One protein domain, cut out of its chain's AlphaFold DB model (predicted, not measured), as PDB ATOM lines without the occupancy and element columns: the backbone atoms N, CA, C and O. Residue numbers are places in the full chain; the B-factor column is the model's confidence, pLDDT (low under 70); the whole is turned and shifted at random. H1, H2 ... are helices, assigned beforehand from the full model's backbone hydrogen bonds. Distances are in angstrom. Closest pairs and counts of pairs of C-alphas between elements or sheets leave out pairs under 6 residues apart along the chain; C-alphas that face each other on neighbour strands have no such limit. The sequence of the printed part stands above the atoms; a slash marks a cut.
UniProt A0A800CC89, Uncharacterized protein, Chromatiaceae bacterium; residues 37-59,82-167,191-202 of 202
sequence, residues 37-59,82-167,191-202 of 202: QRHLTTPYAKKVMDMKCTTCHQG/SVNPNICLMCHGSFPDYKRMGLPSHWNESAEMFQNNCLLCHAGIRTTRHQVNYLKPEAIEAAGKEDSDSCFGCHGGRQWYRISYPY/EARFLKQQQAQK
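Overview. This is residues 37 to 59, 82 to 167 and 191 to 202 of the 202 residues of an uncharacterized protein of Chromatiaceae bacterium (UniProt A0A800CC89). Eight short helices are joined by loops, with few contacts among them: H2, H7, H8 and H4 make a row of contacts with H8 nearest the centre, while H5 lies at one end of the long axis and H3 near the other. The 121 printed residues hold eight named helices, H1 to H8 in chain order, and no named strand; the class is all helix, though only 53 residues are in named elements. The whole is compact, with a radius of gyration of the C-alphas of 14.9 A and spans of 44 by 30 by 30 A.

Arrangement. H1, residues 37 to 40, and H2, residues 43 to 48, only just touch, only at the corner, with 3 pairs of C-alphas within 8 A, the closest His 39 and Ala 45 at 5.6 A. H2 touches H7, residues 137 to 146, at a steep tilt of 65 degrees, closest C-alphas Val 48 and Ile 140 at 5.5 A. H7 and H8, residues 149 to 155, touch only at the corner, closest C-alphas Gly 144 and Ser 150 at 5.2 A. H8 touches H4, residues 86 to 92, at a shallow tilt of 29 degrees, opposite ways, closest C-alphas Cys 154 and Cys 91 at 5.5 A. H4 and H3, residues 53 to 56, only just touch, with 3 pairs within 8 A, closest C-alphas Ile 87 and Cys 56 at 6.2 A. H6, residues 119 to 125, is close but not clearly touching to H5, residues 107 to 114, closest C-alphas Leu 120 and Phe 114 at 7.3 A. Every O i to N i+4 pair is within hydrogen-bond range in H2 and H7, against 2 of 3 in H6 and H8, 1 of 3 in H4 and 1 of 4 in H5, where O i to N i+3 gives 3 of 4 in H4 and 3 of 5 in H5; H1 and H3 are too short for an i+4 pair.

Along the chain. H1 begins at C-alpha 37 (229.321, 240.151, 87.590), and H8 ends at C-alpha 155 (220.172, 244.537, 105.353). H7 is the longest, 14.4 A.

Size, cuts and confidence. Residues 60 to 81 and 168 to 190 are not printed, with C-alpha gaps of 6.3 A and 10.3 A. The links H4 to H5 and H6 to H7 are long. Residues 197 to 202 are under 70 in pLDDT.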
ATOM      1  N   GLN A  37     228.114 240.669  86.943       89.38
ATOM      2  CA  GLN A  37     229.321 240.151  87.590       89.38
ATOM      3  C   GLN A  37     229.296 240.373  89.108       89.38
ATOM      4  O   GLN A  37     229.665 239.474  89.860       89.38
ATOM      5  N   ARG A  38     228.786 241.521  89.576       87.00
ATOM      6  CA  ARG A  38     228.652 241.811  91.018       87.00
ATOM      7  C   ARG A  38     227.785 240.807  91.770       87.00
ATOM      8  O   ARG A  38     228.000 240.613  92.959       87.00
ATOM      9  N   HIS A  39     226.846 240.186  91.071       89.31
ATOM     10  CA  HIS A  39     225.851 239.281  91.631       89.31
ATOM     11  C   HIS A  39     226.183 237.800  91.393       89.31
ATOM     12  O   HIS A  39     225.593 236.938  92.030       89.31
ATOM     13  N   LEU A  40     227.116 237.486  90.489       90.00
ATOM     14  CA  LEU A  40     227.393 236.102  90.079       90.00
ATOM     15  C   LEU A  40     228.859 235.690  90.229       90.00
ATOM     16  O   LEU A  40     229.147 234.512  90.424       90.00
ATOM     17  N   THR A  41     229.804 236.624  90.084       90.19
ATOM     18  CA  THR A  41     231.213 236.263  89.877       90.19
ATOM     19  C   THR A  41     232.177 236.788  90.927       90.19
ATOM     20  O   THR A  41     233.282 236.249  91.016       90.19
ATOM     21  N   THR A  42     231.792 237.786  91.728       88.88
ATOM     22  CA  THR A  42     232.640 238.284  92.821       88.88
ATOM     23  C   THR A  42     232.858 237.199  93.882       88.88
ATOM     24  O   THR A  42     231.987 236.342  94.064       88.88
ATOM     25  N   PRO A  43     234.000 237.214  94.598       90.62
ATOM     26  CA  PRO A  43     234.266 236.240  95.657       90.62
ATOM     27  C   PRO A  43     233.145 236.191  96.701       90.62
ATOM     28  O   PRO A  43     232.647 235.112  97.015       90.62
ATOM     29  N   TYR A  44     232.675 237.359  97.156       89.31
ATOM     30  CA  TYR A  44     231.589 237.435  98.129       89.31
ATOM     31  C   TYR A  44     230.262 236.899  97.570       89.31
ATOM     32  O   TYR A  44     229.632 236.067  98.216       89.31
ATOM     33  N   ALA A  45     229.870 237.266  96.339       91.38
ATOM     34  CA  ALA A  45     228.656 236.720  95.724       91.38
ATOM     35  C   ALA A  45     228.721 235.192  95.609       91.38
ATOM     36  O   ALA A  45     227.770 234.506  95.966       91.38
ATOM     37  N   LYS A  46     229.868 234.632  95.206       93.50
ATOM     38  CA  LYS A  46     230.063 233.176  95.171       93.50
ATOM     39  C   LYS A  46     230.010 232.533  96.562       93.50
ATOM     40  O   LYS A  46     229.545 231.396  96.658       93.50
ATOM     41  N   LYS A  47     230.461 233.230  97.615       93.94
ATOM     42  CA  LYS A  47     230.401 232.764  99.015       93.94
ATOM     43  C   LYS A  47     228.953 232.660  99.497       93.94
ATOM     44  O   LYS A  47     228.582 231.613 100.014       93.94
ATOM     45  N   VAL A  48     228.133 233.698  99.304       93.38
ATOM     46  CA  VAL A  48     226.834 233.825 100.003       93.38
ATOM     47  C   VAL A  48     225.588 233.704  99.123       93.38
ATOM     48  O   VAL A  48     224.501 233.435  99.635       93.38
ATOM     49  N   MET A  49     225.708 233.884  97.808       94.31
ATOM     50  CA  MET A  49     224.576 233.887  96.876       94.31
ATOM     51  C   MET A  49     224.509 232.576  96.082       94.31
ATOM     52  O   MET A  49     225.532 231.973  95.756       94.31
ATOM     53  N   ASP A  50     223.288 232.160  95.748       95.00
ATOM     54  CA  ASP A  50     222.983 231.037  94.842       95.00
ATOM     55  C   ASP A  50     221.979 231.469  93.755       95.00
ATOM     56  O   ASP A  50     221.070 230.743  93.356       95.00
ATOM     57  N   MET A  51     222.084 232.730  93.322       92.44
ATOM     58  CA  MET A  51     221.136 233.321  92.382       92.44
ATOM     59  C   MET A  51     221.206 232.652  91.010       92.44
ATOM     60  O   MET A  51     222.276 232.412  90.452       92.44
ATOM     61  N   LYS A  52     220.030 232.443  90.423       89.88
ATOM     62  CA  LYS A  52     219.858 231.953  89.054       89.88
ATOM     63  C   LYS A  52     219.350 233.092  88.185       89.88
ATOM     64  O   LYS A  52     218.805 234.076  88.684       89.88
ATOM     65  N   CYS A  53     219.437 232.944  86.862       88.38
ATOM     66  CA  CYS A  53     218.855 233.925  85.940       88.38
ATOM     67  C   CYS A  53     217.378 234.195  86.272       88.38
ATOM     68  O   CYS A  53     216.937 235.338  86.224       88.38
ATOM     69  N   THR A  54     216.645 233.153  86.678       87.00
ATOM     70  CA  THR A  54     215.223 233.214  87.041       87.00
ATOM     71  C   THR A  54     214.933 233.866  88.391       87.00
ATOM     72  O   THR A  54     213.774 234.152  88.675       87.00
ATOM     73  N   THR A  55     215.948 234.125  89.223       88.94
ATOM     74  CA  THR A  55     215.772 234.909  90.454       88.94
ATOM     75  C   THR A  55     215.339 236.332  90.094       88.94
ATOM     76  O   THR A  55     214.333 236.821  90.602       88.94
ATOM     77  N   CYS A  56     216.049 236.964  89.151       88.19
ATOM     78  CA  CYS A  56     215.752 238.325  88.698       88.19
ATOM     79  C   CYS A  56     214.820 238.348  87.482       88.19
ATOM     80  O   CYS A  56     213.901 239.159  87.439       88.19
ATOM     81  N   HIS A  57     215.047 237.472  86.500       86.50
ATOM     82  CA  HIS A  57     214.270 237.431  85.262       86.50
ATOM     83  C   HIS A  57     213.066 236.508  85.393       86.50
ATOM     84  O   HIS A  57     213.199 235.284  85.406       86.50
ATOM     85  N   GLN A  58     211.881 237.097  85.416       76.88
ATOM     86  CA  GLN A  58     210.618 236.391  85.579       76.88
ATOM     87  C   GLN A  58     209.806 236.552  84.300       76.88
ATOM     88  O   GLN A  58     209.761 237.639  83.732       76.88
ATOM     89  N   GLY A  59     209.221 235.460  83.823       72.69
ATOM     90  CA  GLY A  59     208.233 235.475  82.746       72.69
ATOM     91  C   GLY A  59     206.915 234.907  83.256       72.69
ATOM     92  O   GLY A  59     206.905 234.243  84.294       72.69
ATOM     93  N   SER A  82     211.305 239.461  81.922       76.75
ATOM     94  CA  SER A  82     211.666 240.800  82.374       76.75
ATOM     95  C   SER A  82     212.101 240.762  83.830       76.75
ATOM     96  O   SER A  82     211.779 239.844  84.585       76.75
ATOM     97  N   VAL A  83     212.872 241.766  84.230       82.00
ATOM     98  CA  VAL A  83     213.252 241.915  85.631       82.00
ATOM     99  C   VAL A  83     212.096 242.551  86.389       82.00
ATOM    100  O   VAL A  83     211.646 243.629  86.006       82.00
ATOM    101  N   ASN A  84     211.643 241.909  87.467       78.88
ATOM    102  CA  ASN A  84     210.773 242.549  88.450       78.88
ATOM    103  C   ASN A  84     211.651 243.352  89.431       78.88
ATOM    104  O   ASN A  84     212.400 242.738  90.197       78.88
ATOM    105  N   PRO A  85     211.573 244.697  89.457       78.38
ATOM    106  CA  PRO A  85     212.429 245.514  90.317       78.38
ATOM    107  C   PRO A  85     212.249 245.248  91.818       78.38
ATOM    108  O   PRO A  85     213.152 245.543  92.598       78.38
ATOM    109  N   ASN A  86     211.132 244.642  92.239       83.56
ATOM    110  CA  ASN A  86     210.921 244.260  93.639       83.56
ATOM    111  C   ASN A  86     211.935 243.212  94.124       83.56
ATOM    112  O   ASN A  86     212.179 243.121  95.322       83.56
ATOM    113  N   ILE A  87     212.574 242.464  93.216       88.50
ATOM    114  CA  ILE A  87     213.672 241.555  93.570       88.50
ATOM    115  C   ILE A  87     214.899 242.323  94.048       88.50
ATOM    116  O   ILE A  87     215.554 241.916  95.002       88.50
ATOM    117  N   CYS A  88     215.183 243.476  93.443       89.62
ATOM    118  CA  CYS A  88     216.280 244.332  93.876       89.62
ATOM    119  C   CYS A  88     216.033 244.852  95.297       89.62
ATOM    120  O   CYS A  88     216.968 244.936  96.089       89.62
ATOM    121  N   LEU A  89     214.774 245.169  95.630       90.38
ATOM    122  CA  LEU A  89     214.386 245.673  96.948       90.38
ATOM    123  C   LEU A  89     214.713 244.682  98.071       90.38
ATOM    124  O   LEU A  89     215.041 245.121  99.169       90.38
ATOM    125  N   MET A  90     214.687 243.374  97.797       89.94
ATOM    126  CA  MET A  90     215.050 242.347  98.777       89.94
ATOM    127  C   MET A  90     216.459 242.606  99.325       89.94
ATOM    128  O   MET A  90     216.631 242.693 100.532       89.94
ATOM    129  N   CYS A  91     217.444 242.851  98.461       89.75
ATOM    130  CA  CYS A  91     218.842 243.032  98.875       89.75
ATOM    131  C   CYS A  91     219.278 244.500  99.029       89.75
ATOM    132  O   CYS A  91     220.269 244.777  99.694       89.75
ATOM    133  N   HIS A  92     218.573 245.442  98.395       90.62
ATOM    134  CA  HIS A  92     218.933 246.868  98.357       90.62
ATOM    135  C   HIS A  92     217.911 247.778  99.052       90.62
ATOM    136  O   HIS A  92     217.893 248.994  98.826       90.62
ATOM    137  N   GLY A  93     217.032 247.195  99.866       90.62
ATOM    138  CA  GLY A  93     216.125 247.935 100.734       90.62
ATOM    139  C   GLY A  93     216.859 248.693 101.836       90.62
ATOM    140  O   GLY A  93     218.017 248.419 102.150       90.62
ATOM    141  N   SER A  94     216.167 249.662 102.429       90.31
ATOM    142  CA  SER A  94     216.665 250.364 103.607       90.31
ATOM    143  C   SER A  94     216.775 249.432 104.803       90.31
ATOM    144  O   SER A  94     216.008 248.466 104.925       90.31
ATOM    145  N   PHE A  95     217.669 249.784 105.730       89.62
ATOM    146  CA  PHE A  95     217.668 249.156 107.044       89.62
ATOM    147  C   PHE A  95     216.277 249.292 107.671       89.62
ATOM    148  O   PHE A  95     215.673 250.372 107.570       89.62
ATOM    149  N   PRO A  96     215.708 248.213 108.249       84.12
ATOM    150  CA  PRO A  96     214.450 248.319 108.964       84.12
ATOM    151  C   PRO A  96     214.556 249.412 110.025       84.12
ATOM    152  O   PRO A  96     215.579 249.528 110.688       84.12
ATOM    153  N   ASP A  97     213.495 250.205 110.174       84.44
ATOM    154  CA  ASP A  97     213.406 251.247 111.202       84.44
ATOM    155  C   ASP A  97     213.956 250.734 112.544       84.44
ATOM    156  O   ASP A  97     213.541 249.674 113.026       84.44
ATOM    157  N   TYR A  98     214.906 251.474 113.119       86.94
ATOM    158  CA  TYR A  98     215.620 251.084 114.329       86.94
ATOM    159  C   TYR A  98     214.661 250.795 115.490       86.94
ATOM    160  O   TYR A  98     214.883 249.852 116.249       86.94
ATOM    161  N   LYS A  99     213.517 251.493 115.552       87.62
ATOM    162  CA  LYS A  99     212.460 251.243 116.542       87.62
ATOM    163  C   LYS A  99     211.831 249.865 116.366       87.62
ATOM    164  O   LYS A  99     211.558 249.177 117.344       87.62
ATOM    165  N   ARG A 100     211.637 249.420 115.119       85.94
ATOM    166  CA  ARG A 100     211.126 248.067 114.817       85.94
ATOM    167  C   ARG A 100     212.133 246.983 115.192       85.94
ATOM    168  O   ARG A 100     211.723 245.863 115.481       85.94
ATOM    169  N   MET A 101     213.424 247.308 115.163       85.75
ATOM    170  CA  MET A 101     214.509 246.417 115.578       85.75
ATOM    171  C   MET A 101     214.760 246.442 117.093       85.75
ATOM    172  O   MET A 101     215.530 245.620 117.577       85.75
ATOM    173  N   GLY A 102     214.108 247.342 117.838       87.50
ATOM    174  CA  GLY A 102     214.357 247.535 119.268       87.50
ATOM    175  C   GLY A 102     215.715 248.177 119.567       87.50
ATOM    176  O   GLY A 102     216.243 247.997 120.658       87.50
ATOM    177  N   LEU A 103     216.294 248.886 118.597       91.88
ATOM    178  CA  LEU A 103     217.558 249.602 118.745       91.88
ATOM    179  C   LEU A 103     217.306 251.025 119.285       91.88
ATOM    180  O   LEU A 103     216.239 251.589 119.031       91.88
ATOM    181  N   PRO A 104     218.273 251.630 119.997       92.81
ATOM    182  CA  PRO A 104     218.161 252.996 120.512       92.81
ATOM    183  C   PRO A 104     218.267 254.073 119.415       92.81
ATOM    184  O   PRO A 104     217.671 255.138 119.551       92.81
ATOM    185  N   SER A 105     218.991 253.801 118.325       92.88
ATOM    186  CA  SER A 105     219.165 254.696 117.171       92.88
ATOM    187  C   SER A 105     219.490 253.895 115.901       92.88
ATOM    188  O   SER A 105     219.446 252.661 115.911       92.88
ATOM    189  N   HIS A 106     219.790 254.564 114.782       88.81
ATOM    190  CA  HIS A 106     220.180 253.884 113.541       88.81
ATOM    191  C   HIS A 106     221.399 252.968 113.755       88.81
ATOM    192  O   HIS A 106     222.231 253.233 114.620       88.81
ATOM    193  N   TRP A 107     221.528 251.888 112.970       87.94
ATOM    194  CA  TRP A 107     222.619 250.913 113.158       87.94
ATOM    195  C   TRP A 107     223.999 251.582 113.156       87.94
ATOM    196  O   TRP A 107     224.774 251.352 114.070       87.94
ATOM    197  N   ASN A 108     224.257 252.507 112.228       85.62
ATOM    198  CA  ASN A 108     225.530 253.239 112.148       85.62
ATOM    199  C   ASN A 108     225.898 254.022 113.424       85.62
ATOM    200  O   ASN A 108     227.063 254.335 113.624       85.62
ATOM    201  N   GLU A 109     224.917 254.360 114.259       90.44
ATOM    202  CA  GLU A 109     225.100 255.117 115.503       90.44
ATOM    203  C   GLU A 109     225.048 254.218 116.744       90.44
ATOM    204  O   GLU A 109     225.515 254.604 117.810       90.44
ATOM    205  N   SER A 110     224.448 253.030 116.631       91.75
ATOM    206  CA  SER A 110     224.206 252.128 117.760       91.75
ATOM    207  C   SER A 110     224.997 250.828 117.710       91.75
ATOM    208  O   SER A 110     225.031 250.122 118.715       91.75
ATOM    209  N   ALA A 111     225.652 250.505 116.592       89.50
ATOM    210  CA  ALA A 111     226.319 249.223 116.388       89.50
ATOM    211  C   ALA A 111     227.363 248.917 117.473       89.50
ATOM    212  O   ALA A 111     227.408 247.791 117.965       89.50
ATOM    213  N   GLU A 112     228.125 249.918 117.924       92.12
ATOM    214  CA  GLU A 112     229.130 249.762 118.984       92.12
ATOM    215  C   GLU A 112     228.520 249.304 120.321       92.12
ATOM    216  O   GLU A 112     229.065 248.409 120.967       92.12
ATOM    217  N   MET A 113     227.335 249.811 120.695       93.19
ATOM    218  CA  MET A 113     226.614 249.366 121.903       93.19
ATOM    219  C   MET A 113     226.234 247.880 121.845       93.19
ATOM    220  O   MET A 113     226.058 247.235 122.877       93.19
ATOM    221  N   PHE A 114     226.130 247.331 120.636       91.19
ATOM    222  CA  PHE A 114     225.880 245.916 120.372       91.19
ATOM    223  C   PHE A 114     227.141 245.191 119.893       91.19
ATOM    224  O   PHE A 114     227.036 244.168 119.219       91.19
ATOM    225  N   GLN A 115     228.330 245.713 120.215       91.69
ATOM    226  CA  GLN A 115     229.630 245.119 119.881       91.69
ATOM    227  C   GLN A 115     229.799 244.830 118.382       91.69
ATOM    228  O   GLN A 115     230.473 243.872 118.011       91.69
ATOM    229  N   ASN A 116     229.143 245.615 117.521       89.06
ATOM    230  CA  ASN A 116     229.035 245.360 116.086       89.06
ATOM    231  C   ASN A 116     228.650 243.897 115.806       89.06
ATOM    232  O   ASN A 116     229.316 243.207 115.042       89.06
ATOM    233  N   ASN A 117     227.614 243.386 116.481       90.00
ATOM    234  CA  ASN A 117     227.228 241.982 116.395       90.00
ATOM    235  C   ASN A 117     225.703 241.803 116.331       90.00
ATOM    236  O   ASN A 117     224.993 241.778 117.337       90.00
ATOM    237  N   CYS A 118     225.185 241.588 115.119       89.88
ATOM    238  CA  CYS A 118     223.758 241.348 114.892       89.88
ATOM    239  C   CYS A 118     223.254 240.032 115.527       89.88
ATOM    240  O   CYS A 118     222.049 239.865 115.757       89.88
ATOM    241  N   LEU A 119     224.151 239.080 115.807       91.12
ATOM    242  CA  LEU A 119     223.798 237.772 116.358       91.12
ATOM    243  C   LEU A 119     223.468 237.812 117.850       91.12
ATOM    244  O   LEU A 119     222.812 236.875 118.306       91.12
ATOM    245  N   LEU A 120     223.804 238.892 118.573       90.69
ATOM    246  CA  LEU A 120     223.401 239.082 119.976       90.69
ATOM    247  C   LEU A 120     221.891 238.882 120.170       90.69
ATOM    248  O   LEU A 120     221.461 238.281 121.149       90.69
ATOM    249  N   CYS A 121     221.093 239.323 119.193       90.06
ATOM    250  CA  CYS A 121     219.646 239.131 119.190       90.06
ATOM    251  C   CYS A 121     219.208 238.057 118.182       90.06
ATOM    252  O   CYS A 121     218.380 237.195 118.493       90.06
ATOM    253  N   HIS A 122     219.727 238.086 116.949       90.94
ATOM    254  CA  HIS A 122     219.185 237.262 115.862       90.94
ATOM    255  C   HIS A 122     219.406 235.758 116.026       90.94
ATOM    256  O   HIS A 122     218.608 234.988 115.487       90.94
ATOM    257  N   ALA A 123     220.390 235.331 116.822       89.31
ATOM    258  CA  ALA A 123     220.564 233.922 117.160       89.31
ATOM    259  C   ALA A 123     219.335 233.331 117.884       89.31
ATOM    260  O   ALA A 123     219.016 232.163 117.672       89.31
ATOM    261  N   GLY A 124     218.614 234.134 118.680       86.81
ATOM    262  CA  GLY A 124     217.447 233.688 119.452       86.81
ATOM    263  C   GLY A 124     216.085 233.964 118.804       86.81
ATOM    264  O   GLY A 124     215.147 233.201 119.020       86.81
ATOM    265  N   ILE A 125     215.957 235.034 118.005       87.06
ATOM    266  CA  ILE A 125     214.642 235.504 117.508       87.06
ATOM    267  C   ILE A 125     214.459 235.423 115.987       87.06
ATOM    268  O   ILE A 125     213.370 235.672 115.479       87.06
ATOM    269  N   ARG A 126     215.506 235.100 115.222       85.56
ATOM    270  CA  ARG A 126     215.440 234.933 113.757       85.56
ATOM    271  C   ARG A 126     216.032 233.596 113.341       85.56
ATOM    272  O   ARG A 126     216.850 233.526 112.433       85.56
ATOM    273  N   THR A 127     215.633 232.533 114.027       83.69
ATOM    274  CA  THR A 127     216.213 231.186 113.896       83.69
ATOM    275  C   THR A 127     216.022 230.563 112.513       83.69
ATOM    276  O   THR A 127     216.839 229.753 112.092       83.69
ATOM    277  N   THR A 128     214.982 230.976 111.786       85.62
ATOM    278  CA  THR A 128     214.694 230.528 110.419       85.62
ATOM    279  C   THR A 128     214.881 231.705 109.466       85.62
ATOM    280  O   THR A 128     213.936 232.426 109.149       85.62
ATOM    281  N   ARG A 129     216.131 231.948 109.062       87.31
ATOM    282  CA  ARG A 129     216.529 233.039 108.159       87.31
ATOM    283  C   ARG A 129     217.363 232.508 106.999       87.31
ATOM    284  O   ARG A 129     217.967 231.446 107.107       87.31
ATOM    285  N   HIS A 130     217.354 233.233 105.882       91.69
ATOM    286  CA  HIS A 130     218.146 232.931 104.679       91.69
ATOM    287  C   HIS A 130     217.859 231.564 104.012       91.69
ATOM    288  O   HIS A 130     218.557 231.186 103.072       91.69
ATOM    289  N   GLN A 131     216.830 230.827 104.451       91.81
ATOM    290  CA  GLN A 131     216.444 229.516 103.911       91.81
ATOM    291  C   GLN A 131     215.651 229.646 102.607       91.81
ATOM    292  O   GLN A 131     214.491 229.264 102.505       91.81
ATOM    293  N   VAL A 132     216.310 230.205 101.599       93.38
ATOM    294  CA  VAL A 132     215.766 230.459 100.266       93.38
ATOM    295  C   VAL A 132     216.684 229.867  99.202       93.38
ATOM    296  O   VAL A 132     217.852 229.588  99.458       93.38
ATOM    297  N   ASN A 133     216.167 229.663  97.996       94.00
ATOM    298  CA  ASN A 133     216.878 229.002  96.899       94.00
ATOM    299  C   ASN A 133     217.840 229.901  96.104       94.00
ATOM    300  O   ASN A 133     218.384 229.456  95.099       94.00
ATOM    301  N   TYR A 134     218.001 231.159  96.516       93.88
ATOM    302  CA  TYR A 134     218.892 232.131  95.881       93.88
ATOM    303  C   TYR A 134     220.016 232.606  96.816       93.88
ATOM    304  O   TYR A 134     220.809 233.471  96.440       93.88
ATOM    305  N   LEU A 135     220.105 232.037  98.024       95.25
ATOM    306  CA  LEU A 135     221.136 232.307  99.026       95.25
ATOM    307  C   LEU A 135     221.706 231.000  99.581       95.25
ATOM    308  O   LEU A 135     221.055 229.955  99.556       95.25
ATOM    309  N   LYS A 136     222.913 231.087 100.140       95.19
ATOM    310  CA  LYS A 136     223.596 230.003 100.854       95.19
ATOM    311  C   LYS A 136     223.533 230.289 102.360       95.19
ATOM    312  O   LYS A 136     224.429 230.964 102.869       95.19
ATOM    313  N   PRO A 137     222.485 229.843 103.078       92.75
ATOM    314  CA  PRO A 137     222.272 230.225 104.472       92.75
ATOM    315  C   PRO A 137     223.455 229.862 105.356       92.75
ATOM    316  O   PRO A 137     223.911 230.702 106.114       92.75
ATOM    317  N   GLU A 138     224.017 228.664 105.217       92.25
ATOM    318  CA  GLU A 138     225.129 228.202 106.050       92.25
ATOM    319  C   GLU A 138     226.362 229.107 105.893       92.25
ATOM    320  O   GLU A 138     227.013 229.455 106.878       92.25
ATOM    321  N   ALA A 139     226.642 229.557 104.665       94.62
ATOM    322  CA  ALA A 139     227.740 230.477 104.382       94.62
ATOM    323  C   ALA A 139     227.475 231.897 104.910       94.62
ATOM    324  O   ALA A 139     228.408 232.556 105.367       94.62
ATOM    325  N   ILE A 140     226.221 232.360 104.873       93.31
ATOM    326  CA  ILE A 140     225.815 233.649 105.455       93.31
ATOM    327  C   ILE A 140     225.950 233.614 106.976       93.31
ATOM    328  O   ILE A 140     226.496 234.541 107.562       93.31
ATOM    329  N   GLU A 141     225.495 232.539 107.618       90.12
ATOM    330  CA  GLU A 141     225.601 232.376 109.068       90.12
ATOM    331  C   GLU A 141     227.055 232.278 109.534       90.12
ATOM    332  O   GLU A 141     227.391 232.795 110.595       90.12
ATOM    333  N   ALA A 142     227.927 231.645 108.745       91.81
ATOM    334  CA  ALA A 142     229.362 231.652 109.004       91.81
ATOM    335  C   ALA A 142     229.951 233.066 108.862       91.81
ATOM    336  O   ALA A 142     230.601 233.545 109.783       91.81
ATOM    337  N   ALA A 143     229.653 233.768 107.762       91.44
ATOM    338  CA  ALA A 143     230.152 235.123 107.523       91.44
ATOM    339  C   ALA A 143     229.666 236.131 108.583       91.44
ATOM    340  O   ALA A 143     230.437 236.958 109.052       91.44
ATOM    341  N   GLY A 144     228.406 236.031 109.019       88.62
ATOM    342  CA  GLY A 144     227.836 236.904 110.048       88.62
ATOM    343  C   GLY A 144     228.386 236.675 111.458       88.62
ATOM    344  O   GLY A 144     228.212 237.541 112.311       88.62
ATOM    345  N   LYS A 145     229.037 235.531 111.721       88.50
ATOM    346  CA  LYS A 145     229.794 235.299 112.965       88.50
ATOM    347  C   LYS A 145     231.172 235.951 112.934       88.50
ATOM    348  O   LYS A 145     231.690 236.280 113.993       88.50
ATOM    349  N   GLU A 146     231.758 236.074 111.746       87.75
ATOM    350  CA  GLU A 146     233.068 236.694 111.534       87.75
ATOM    351  C   GLU A 146     232.956 238.223 111.563       87.75
ATOM    352  O   GLU A 146     233.772 238.882 112.199       87.75
ATOM    353  N   ASP A 147     231.939 238.777 110.892       85.88
ATOM    354  CA  ASP A 147     231.796 240.220 110.695       85.88
ATOM    355  C   ASP A 147     230.324 240.631 110.507       85.88
ATOM    356  O   ASP A 147     229.611 240.106 109.639       85.88
ATOM    357  N   SER A 148     229.862 241.615 111.288       84.31
ATOM    358  CA  SER A 148     228.504 242.157 111.157       84.31
ATOM    359  C   SER A 148     228.256 242.916 109.860       84.31
ATOM    360  O   SER A 148     227.094 242.992 109.448       84.31
ATOM    361  N   ASP A 149     229.294 243.371 109.155       84.81
ATOM    362  CA  ASP A 149     229.145 243.943 107.814       84.81
ATOM    363  C   ASP A 149     228.567 242.929 106.823       84.81
ATOM    364  O   ASP A 149     227.885 243.315 105.869       84.81
ATOM    365  N   SER A 150     228.738 241.625 107.077       88.50
ATOM    366  CA  SER A 150     228.073 240.568 106.308       88.50
ATOM    367  C   SER A 150     226.548 240.662 106.413       88.50
ATOM    368  O   SER A 150     225.838 240.443 105.430       88.50
ATOM    369  N   CYS A 151     226.038 241.025 107.596       89.06
ATOM    370  CA  CYS A 151     224.613 241.234 107.836       89.06
ATOM    371  C   CYS A 151     224.186 242.616 107.335       89.06
ATOM    372  O   CYS A 151     223.259 242.734 106.529       89.06
ATOM    373  N   PHE A 152     224.868 243.667 107.797       87.06
ATOM    374  CA  PHE A 152     224.491 245.045 107.514       87.06
ATOM    375  C   PHE A 152     224.584 245.367 106.023       87.06
ATOM    376  O   PHE A 152     223.663 245.976 105.481       87.06
ATOM    377  N   GLY A 153     225.603 244.869 105.319       85.69
ATOM    378  CA  GLY A 153     225.770 245.063 103.878       85.69
ATOM    379  C   GLY A 153     224.567 244.606 103.047       85.69
ATOM    380  O   GLY A 153     224.218 245.274 102.074       85.69
ATOM    381  N   CYS A 154     223.884 243.534 103.460       87.44
ATOM    382  CA  CYS A 154     222.662 243.043 102.812       87.44
ATOM    383  C   CYS A 154     221.372 243.653 103.386       87.44
ATOM    384  O   CYS A 154     220.372 243.739 102.678       87.44
ATOM    385  N   HIS A 155     221.372 244.068 104.656       88.25
ATOM    386  CA  HIS A 155     220.172 244.537 105.353       88.25
ATOM    387  C   HIS A 155     220.013 246.053 105.425       88.25
ATOM    388  O   HIS A 155     219.081 246.497 106.078       88.25
ATOM    389  N   GLY A 156     220.856 246.851 104.773       83.81
ATOM    390  CA  GLY A 156     220.657 248.303 104.698       83.81
ATOM    391  C   GLY A 156     221.917 249.128 104.473       83.81
ATOM    392  O   GLY A 156     221.817 250.281 104.065       83.81
ATOM    393  N   GLY A 157     223.096 248.528 104.635       80.12
ATOM    394  CA  GLY A 157     224.388 249.143 104.323       80.12
ATOM    395  C   GLY A 157     224.533 249.529 102.849       80.12
ATOM    396  O   GLY A 157     225.337 250.390 102.508       80.12
ATOM    397  N   ARG A 158     223.705 248.956 101.964       78.38
ATOM    398  CA  ARG A 158     223.607 249.320 100.542       78.38
ATOM    399  C   ARG A 158     222.185 249.536 100.078       78.38
ATOM    400  O   ARG A 158     221.703 248.963  99.098       78.38
ATOM    401  N   GLN A 159     221.552 250.444 100.790       86.19
ATOM    402  CA  GLN A 159     220.266 250.986 100.435       86.19
ATOM    403  C   GLN A 159     220.321 251.713  99.080       86.19
ATOM    404  O   GLN A 159     220.938 252.768  98.948       86.19
ATOM    405  N   TRP A 160     219.640 251.174  98.069       86.56
ATOM    406  CA  TRP A 160     219.281 251.921  96.852       86.56
ATOM    407  C   TRP A 160     217.844 252.434  96.928       86.56
ATOM    408  O   TRP A 160     217.516 253.480  96.373       86.56
ATOM    409  N   TYR A 161     216.990 251.707  97.648       87.81
ATOM    410  CA  TYR A 161     215.590 252.050  97.837       87.81
ATOM    411  C   TYR A 161     215.381 252.740  99.177       87.81
ATOM    412  O   TYR A 161     215.871 252.289 100.199       87.81
ATOM    413  N   ARG A 162     214.568 253.799  99.218       88.88
ATOM    414  CA  ARG A 162     214.233 254.512 100.469       88.88
ATOM    415  C   ARG A 162     213.363 253.707 101.442       88.88
ATOM    416  O   ARG A 162     213.086 254.176 102.539       88.88
ATOM    417  N   ILE A 163     212.900 252.535 101.019       89.44
ATOM    418  CA  ILE A 163     211.982 251.673 101.756       89.44
ATOM    419  C   ILE A 163     212.666 250.353 102.101       89.44
ATOM    420  O   ILE A 163     213.523 249.878 101.357       89.44
ATOM    421  N   SER A 164     212.262 249.751 103.216       89.06
ATOM    422  CA  SER A 164     212.743 248.429 103.629       89.06
ATOM    423  C   SER A 164     211.917 247.338 102.960       89.06
ATOM    424  O   SER A 164     210.706 247.490 102.775       89.06
ATOM    425  N   TYR A 165     212.553 246.214 102.629       89.38
ATOM    426  CA  TYR A 165     211.814 245.037 102.189       89.38
ATOM    427  C   TYR A 165     211.090 244.392 103.385       89.38
ATOM    428  O   TYR A 165     211.716 244.145 104.427       89.38
ATOM    429  N   PRO A 166     209.781 244.103 103.286       89.00
ATOM    430  CA  PRO A 166     209.017 243.499 104.368       89.00
ATOM    431  C   PRO A 166     209.274 241.986 104.439       89.00
ATOM    432  O   PRO A 166     208.390 241.185 104.153       89.00
ATOM    433  N   TYR A 167     210.486 241.598 104.851       89.19
ATOM    434  CA  TYR A 167     210.860 240.192 105.015       89.19
ATOM    435  C   TYR A 167     209.832 239.404 105.846       89.19
ATOM    436  O   TYR A 167     209.338 239.956 106.848       89.19
ATOM    437  N   GLU A 191     208.072 233.418  99.653       88.44
ATOM    438  CA  GLU A 191     207.332 233.073  98.429       88.44
ATOM    439  C   GLU A 191     207.649 231.634  97.993       88.44
ATOM    440  O   GLU A 191     208.814 231.236  97.974       88.44
ATOM    441  N   ALA A 192     206.629 230.875  97.574       89.38
ATOM    442  CA  ALA A 192     206.756 229.449  97.258       89.38
ATOM    443  C   ALA A 192     207.900 229.138  96.277       89.38
ATOM    444  O   ALA A 192     208.657 228.189  96.458       89.38
ATOM    445  N   ARG A 193     208.092 229.995  95.270       86.88
ATOM    446  CA  ARG A 193     209.168 229.864  94.274       86.88
ATOM    447  C   ARG A 193     210.585 230.022  94.830       86.88
ATOM    448  O   ARG A 193     211.538 229.708  94.123       86.88
ATOM    449  N   PHE A 194     210.730 230.587  96.025       91.44
ATOM    450  CA  PHE A 194     212.007 230.788  96.702       91.44
ATOM    451  C   PHE A 194     212.256 229.754  97.790       91.44
ATOM    452  O   PHE A 194     213.374 229.689  98.295       91.44
ATOM    453  N   LEU A 195     211.268 228.924  98.121       90.50
ATOM    454  CA  LEU A 195     211.468 227.818  99.044       90.50
ATOM    455  C   LEU A 195     212.499 226.844  98.466       90.50
ATOM    456  O   LEU A 195     212.541 226.559  97.264       90.50
ATOM    457  N   LYS A 196     213.359 226.322  99.339       84.12
ATOM    458  CA  LYS A 196     214.233 225.203  98.979       84.12
ATOM    459  C   LYS A 196     213.369 223.952  98.784       84.12
ATOM    460  O   LYS A 196     212.382 223.769  99.488       84.12
ATOM    461  N   GLN A 197     213.749 223.062  97.867       66.69
ATOM    462  CA  GLN A 197     212.951 221.875  97.506       66.69
ATOM    463  C   GLN A 197     212.553 220.998  98.711       66.69
ATOM    464  O   GLN A 197     211.461 220.447  98.722       66.69
ATOM    465  N   GLN A 198     213.385 220.938  99.756       56.56
ATOM    466  CA  GLN A 198     213.096 220.202 100.997       56.56
ATOM    467  C   GLN A 198     211.976 220.826 101.858       56.56
ATOM    468  O   GLN A 198     211.409 220.149 102.708       56.56
ATOM    469  N   GLN A 199     211.653 222.106 101.657       54.88
ATOM    470  CA  GLN A 199     210.563 222.811 102.344       54.88
ATOM    471  C   GLN A 199     209.270 222.834 101.521       54.88
ATOM    472  O   GLN A 199     208.202 222.979 102.095       54.88
ATOM    473  N   ALA A 200     209.352 222.653 100.200       49.94
ATOM    474  CA  ALA A 200     208.195 222.641  99.302       49.94
ATOM    475  C   ALA A 200     207.397 221.317  99.316       49.94
ATOM    476  O   ALA A 200     206.398 221.205  98.615       49.94
ATOM    477  N   GLN A 201     207.866 220.310 100.063       38.84
ATOM    478  CA  GLN A 201     207.269 218.968 100.166       38.84
ATOM    479  C   GLN A 201     206.587 218.699 101.522       38.84
ATOM    480  O   GLN A 201     206.154 217.574 101.766       38.84
ATOM    481  N   LYS A 202     206.522 219.700 102.408       40.91
ATOM    482  CA  LYS A 202     205.704 219.675 103.629       40.91
ATOM    483  C   LYS A 202     204.398 220.411 103.388       40.91
ATOM    484  O   LYS A 202     203.401 219.995 104.010       40.91
TER     485      LYS A 202